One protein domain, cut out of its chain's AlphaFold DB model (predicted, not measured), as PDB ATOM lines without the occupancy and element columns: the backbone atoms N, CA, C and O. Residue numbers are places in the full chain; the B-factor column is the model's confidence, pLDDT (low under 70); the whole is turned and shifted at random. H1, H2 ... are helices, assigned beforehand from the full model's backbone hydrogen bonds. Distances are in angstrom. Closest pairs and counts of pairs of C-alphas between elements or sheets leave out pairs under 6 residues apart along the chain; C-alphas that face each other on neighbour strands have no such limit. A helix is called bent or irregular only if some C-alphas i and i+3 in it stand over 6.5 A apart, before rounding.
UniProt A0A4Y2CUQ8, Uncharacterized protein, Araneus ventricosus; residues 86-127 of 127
ATOM      1  N   ALA A  86     126.800 264.431 249.033       68.94
ATOM      2  CA  ALA A  86     127.119 264.224 250.448       68.94
ATOM      3  C   ALA A  86     127.922 262.935 250.746       68.94
ATOM      4  O   ALA A  86     128.737 262.930 251.656       68.94
ATOM      5  N   LEU A  87     127.707 261.848 249.999       73.38
ATOM      6  CA  LEU A  87     128.460 260.592 250.121       73.38
ATOM      7  C   LEU A  87     129.787 260.611 249.359       73.38
ATOM      8  O   LEU A  87     130.662 259.809 249.667       73.38
ATOM      9  N   GLN A  88     129.938 261.495 248.371       71.38
ATOM     10  CA  GLN A  88     131.227 261.715 247.710       71.38
ATOM     11  C   GLN A  88     132.187 262.489 248.620       71.38
ATOM     12  O   GLN A  88     133.377 262.193 248.641       71.38
ATOM     13  N   LEU A  89     131.665 263.450 249.390       80.31
ATOM     14  CA  LEU A  89     132.449 264.248 250.338       80.31
ATOM     15  C   LEU A  89     132.737 263.501 251.648       80.31
ATOM     16  O   LEU A  89     133.778 263.718 252.261       80.31
ATOM     17  N   ASP A  90     131.833 262.613 252.067       84.31
ATOM     18  CA  ASP A  90     131.944 261.861 253.317       84.31
ATOM     19  C   ASP A  90     132.153 260.362 253.050       84.31
ATOM     20  O   ASP A  90     131.222 259.544 253.027       84.31
ATOM     21  N   SER A  91     133.423 260.001 252.857       82.25
ATOM     22  CA  SER A  91     133.853 258.623 252.604       82.25
ATOM     23  C   SER A  91     133.561 257.683 253.781       82.25
ATOM     24  O   SER A  91     133.317 256.491 253.572       82.25
ATOM     25  N   VAL A  92     133.509 258.200 255.012       84.00
ATOM     26  CA  VAL A  92     133.192 257.422 256.218       84.00
ATOM     27  C   VAL A  92     131.720 257.023 256.208       84.00
ATOM     28  O   VAL A  92     131.386 255.847 256.401       84.00
ATOM     29  N   LYS A  93     130.826 257.968 255.913       84.69
ATOM     30  CA  LYS A  93     129.391 257.702 255.778       84.69
ATOM     31  C   LYS A  93     129.097 256.737 254.634       84.69
ATOM     32  O   LYS A  93     128.276 255.834 254.806       84.69
ATOM     33  N   ALA A  94     129.802 256.857 253.508       84.50
ATOM     34  CA  ALA A  94     129.691 255.910 252.398       84.50
ATOM     35  C   ALA A  94     130.065 254.475 252.821       84.50
ATOM     36  O   ALA A  94     129.292 253.541 252.594       84.50
ATOM     37  N   GLN A  95     131.195 254.294 253.515       87.12
ATOM     38  CA  GLN A  95     131.608 252.982 254.028       87.12
ATOM     39  C   GLN A  95     130.617 252.402 255.040       87.12
ATOM     40  O   GLN A  95     130.382 251.191 255.051       87.12
ATOM     41  N   GLN A  96     130.038 253.240 255.901       89.88
ATOM     42  CA  GLN A  96     129.060 252.795 256.888       89.88
ATOM     43  C   GLN A  96     127.769 252.308 256.222       89.88
ATOM     44  O   GLN A  96     127.244 251.259 256.599       89.88
ATOM     45  N   ILE A  97     127.278 253.020 255.202       87.81
ATOM     46  CA  ILE A  97     126.114 252.590 254.413       87.81
ATOM     47  C   ILE A  97     126.393 251.243 253.747       87.81
ATOM     48  O   ILE A  97     125.555 250.346 253.823       87.81
ATOM     49  N   GLU A  98     127.569 251.071 253.147       90.06
ATOM     50  CA  GLU A  98     127.938 249.819 252.483       90.06
ATOM     51  C   GLU A  98     128.025 248.646 253.472       90.06
ATOM     52  O   GLU A  98     127.468 247.572 253.232       90.06
ATOM     53  N   ARG A  99     128.642 248.854 254.643       93.44
ATOM     54  CA  ARG A  99     128.672 247.856 255.727       93.44
ATOM     55  C   ARG A  99     127.265 247.475 256.186       93.44
ATOM     56  O   ARG A  99     126.981 246.289 256.360       93.44
ATOM     57  N   ASN A 100     126.381 248.454 256.350       94.69
ATOM     58  CA  ASN A 100     125.000 248.213 256.760       94.69
ATOM     59  C   ASN A 100     124.212 247.452 255.684       94.69
ATOM     60  O   ASN A 100     123.500 246.509 256.021       94.69
ATOM     61  N   ARG A 101     124.386 247.780 254.395       94.88
ATOM     62  CA  ARG A 101     123.762 247.057 253.273       94.88
ATOM     63  C   ARG A 101     124.168 245.585 253.241       94.88
ATOM     64  O   ARG A 101     123.298 244.731 253.099       94.88
ATOM     65  N   LYS A 102     125.454 245.272 253.438       95.38
ATOM     66  CA  LYS A 102     125.942 243.881 253.509       95.38
ATOM     67  C   LYS A 102     125.319 243.104 254.671       95.38
ATOM     68  O   LYS A 102     124.885 241.972 254.478       95.38
ATOM     69  N   LYS A 103     125.222 243.724 255.855       95.56
ATOM     70  CA  LYS A 103     124.564 243.118 257.025       95.56
ATOM     71  C   LYS A 103     123.082 242.851 256.765       95.56
ATOM     72  O   LYS A 103     122.621 241.738 256.985       95.56
ATOM     73  N   LEU A 104     122.357 243.844 256.248       96.44
ATOM     74  CA  LEU A 104     120.935 243.710 255.920       96.44
ATOM     75  C   LEU A 104     120.693 242.624 254.872       96.44
ATOM     76  O   LEU A 104     119.792 241.813 255.051       96.44
ATOM     77  N   LYS A 105     121.527 242.558 253.826       94.38
ATOM     78  CA  LYS A 105     121.449 241.495 252.822       94.38
ATOM     79  C   LYS A 105     121.581 240.111 253.463       94.38
ATOM     80  O   LYS A 105     120.721 239.273 253.246       94.38
ATOM     81  N   SER A 106     122.586 239.905 254.317       92.94
ATOM     82  CA  SER A 106     122.772 238.629 255.023       92.94
ATOM     83  C   SER A 106     121.574 238.249 255.901       92.94
ATOM     84  O   SER A 106     121.222 237.073 255.976       92.94
ATOM     85  N   ILE A 107     120.951 239.225 256.571       94.50
ATOM     86  CA  ILE A 107     119.752 238.997 257.390       94.50
ATOM     87  C   ILE A 107     118.583 238.563 256.501       94.50
ATOM     88  O   ILE A 107     117.934 237.560 256.791       94.50
ATOM     89  N   ILE A 108     118.346 239.280 255.400       93.75
ATOM     90  CA  ILE A 108     117.280 238.968 254.441       93.75
ATOM     91  C   ILE A 108     117.493 237.579 253.832       93.75
ATOM     92  O   ILE A 108     116.563 236.778 253.829       93.75
ATOM     93  N   ASP A 109     118.710 237.269 253.384       90.94
ATOM     94  CA  ASP A 109     119.055 235.964 252.812       90.94
ATOM     95  C   ASP A 109     118.781 234.838 253.822       90.94
ATOM     96  O   ASP A 109     118.219 233.808 253.460       90.94
ATOM     97  N   THR A 110     119.094 235.053 255.105       89.56
ATOM     98  CA  THR A 110     118.806 234.080 256.173       89.56
ATOM     99  C   THR A 110     117.304 233.853 256.343       89.56
ATOM    100  O   THR A 110     116.868 232.706 256.421       89.56
ATOM    101  N   ILE A 111     116.505 234.925 256.364       90.88
ATOM    102  CA  ILE A 111     115.041 234.843 256.485       90.88
ATOM    103  C   ILE A 111     114.435 234.122 255.273       90.88
ATOM    104  O   ILE A 111     113.533 233.306 255.438       90.88
ATOM    105  N   LEU A 112     114.943 234.380 254.065       89.38
ATOM    106  CA  LEU A 112     114.471 233.741 252.833       89.38
ATOM    107  C   LEU A 112     114.900 232.272 252.708       89.38
ATOM    108  O   LEU A 112     114.149 231.466 252.164       89.38
ATOM    109  N   LEU A 113     116.087 231.907 253.201       87.25
ATOM    110  CA  LEU A 113     116.590 230.526 253.207       87.25
ATOM    111  C   LEU A 113     115.926 229.658 254.283       87.25
ATOM    112  O   LEU A 113     115.901 228.433 254.161       87.25
ATOM    113  N   TRP A 114     115.385 230.272 255.334       76.94
ATOM    114  CA  TRP A 114     114.814 229.571 256.483       76.94
ATOM    115  C   TRP A 114     113.687 228.582 256.125       76.94
ATOM    116  O   TRP A 114     113.775 227.427 256.547       76.94
ATOM    117  N   PRO A 115     112.685 228.943 255.297       72.31
ATOM    118  CA  PRO A 115     111.638 228.015 254.865       72.31
ATOM    119  C   PRO A 115     112.177 226.802 254.094       72.31
ATOM    120  O   PRO A 115     111.718 225.682 254.307       72.31
ATOM    121  N   ALA A 116     113.186 226.999 253.237       67.69
ATOM    122  CA  ALA A 116     113.820 225.911 252.491       67.69
ATOM    123  C   ALA A 116     114.603 224.967 253.417       67.69
ATOM    124  O   ALA A 116     114.598 223.753 253.218       67.69
ATOM    125  N   ARG A 117     115.233 225.506 254.468       59.06
ATOM    126  CA  ARG A 117     115.971 224.706 255.452       59.06
ATOM    127  C   ARG A 117     115.050 223.845 256.318       59.06
ATOM    128  O   ARG A 117     115.359 222.679 256.531       59.06
ATOM    129  N   ILE A 118     113.902 224.379 256.748       63.81
ATOM    130  CA  ILE A 118     112.881 223.618 257.494       63.81
ATOM    131  C   ILE A 118     112.284 222.503 256.623       63.81
ATOM    132  O   ILE A 118     112.099 221.389 257.105       63.81
ATOM    133  N   ALA A 119     112.029 222.763 255.337       63.00
ATOM    134  CA  ALA A 119     111.538 221.740 254.414       63.00
ATOM    135  C   ALA A 119     112.542 220.586 254.227       63.00
ATOM    136  O   ALA A 119     112.137 219.427 254.194       63.00
ATOM    137  N   CYS A 120     113.845 220.878 254.163       58.28
ATOM    138  CA  CYS A 120     114.883 219.848 254.095       58.28
ATOM    139  C   CYS A 120     115.010 219.055 255.405       58.28
ATOM    140  O   CYS A 120     115.075 217.831 255.365       58.28
ATOM    141  N   GLU A 121     115.005 219.710 256.569       56.22
ATOM    142  CA  GLU A 121     115.096 219.007 257.859       56.22
ATOM    143  C   GLU A 121     113.826 218.196 258.184       56.22
ATOM    144  O   GLU A 121     113.922 217.123 258.774       56.22
ATOM    145  N   GLY A 122     112.653 218.621 257.703       52.78
ATOM    146  CA  GLY A 122     111.409 217.845 257.785       52.78
ATOM    147  C   GLY A 122     111.381 216.585 256.906       52.78
ATOM    148  O   GLY A 122     110.616 215.669 257.194       52.78
ATOM    149  N   ILE A 123     112.226 216.497 255.870       53.50
ATOM    150  CA  ILE A 123     112.376 215.294 255.025       53.50
ATOM    151  C   ILE A 123     113.330 214.268 255.669       53.50
ATOM    152  O   ILE A 123     113.181 213.070 255.440       53.50
ATOM    153  N   PHE A 124     114.271 214.708 256.514       52.31
ATOM    154  CA  PHE A 124     115.253 213.840 257.188       52.31
ATOM    155  C   PHE A 124     114.934 213.546 258.667       52.31
ATOM    156  O   PHE A 124     115.729 212.896 259.340       52.31
ATOM    157  N   GLY A 125     113.781 213.993 259.172       53.47
ATOM    158  CA  GLY A 125     113.440 213.958 260.597       53.47
ATOM    159  C   GLY A 125     112.075 213.360 260.927       53.47
ATOM    160  O   GLY A 125     111.374 213.939 261.739       53.47
ATOM    161  N   PHE A 126     111.691 212.236 260.313       45.69
ATOM    162  CA  PHE A 126     110.710 211.278 260.857       45.69
ATOM    163  C   PHE A 126     110.959 209.889 260.242       45.69
ATOM    164  O   PHE A 126     110.224 209.434 259.366       45.69
ATOM    165  N   ARG A 127     112.028 209.223 260.685       39.94
ATOM    166  CA  ARG A 127     112.150 207.760 260.736       39.94
ATOM    167  C   ARG A 127     113.255 207.368 261.702       39.94
ATOM    168  O   ARG A 127     114.315 208.023 261.652       39.94
TER     169      ARG A 127
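AT A GLANCE: This is residues 86 to 127 of the 127 residues of an uncharacterized protein of Araneus ventricosus (UniProt A0A4Y2CUQ8). The printed part is one long helix, H2, that bends once near its far end, with a short helical turn, H1, at its beginning and a short tail of residues 124 to 127 after it. H2 makes the longest axis, and nothing packs along its side from residue 98 on. The printed part has 42 residues with two named helices, H1 then H2, and no named strand; the class is all helix. It is extended, with a radius of gyration of the C-alphas of 18.1 A, and its C-alphas span 61 by 10 by 7 A, a rod.

HOW THE PARTS SIT: H1, residues 86 to 89, is joined by a tight link of one residue to H2, residues 91 to 123. By its hydrogen bonds H2 was assigned as one helix, but it is bent: C-alphas 112 and 115 are 6.7 A apart. Its arms are H2a, residues 91 to 112, and H2b, residues 115 to 123; residues 113 and 114 belong to neither. H1 and H2a only just touch, with 3 pairs of C-alphas within 8 A, and they touch only at the corner by their link. On H2a this involves residues 93 to 94 alone; the closest C-alphas are those of Leu 87 and Ala 94, 5.3 A apart. H2a and H2b stand at a shallow tilt of 33 degrees, only just short of steep. H1 and H2b are apart. In H2a and H2b every O i to N i+4 pair is within hydrogen-bond range; H1 is too short for such a pair, and its one O i to N i+3 pair is not within range.

IN THESE COORDINATES: H1 begins at C-alpha 86, (127.119, 264.224, 250.448). H2a runs 31.5 A from C-alpha 91 at (133.853, 258.623, 252.604) to C-alpha 112. H2b runs 12.7 A and ends at C-alpha 123, (112.376, 215.294, 255.025).

THE WHOLE: The C-alphas farthest apart, of Leu 89 and Arg 127, are 60.9 A apart. The printed part has no cut and ends at the chain's last residue. The mean pLDDT of the printed part is 78.0; residue 86 and residues 116 to 127 are under 70.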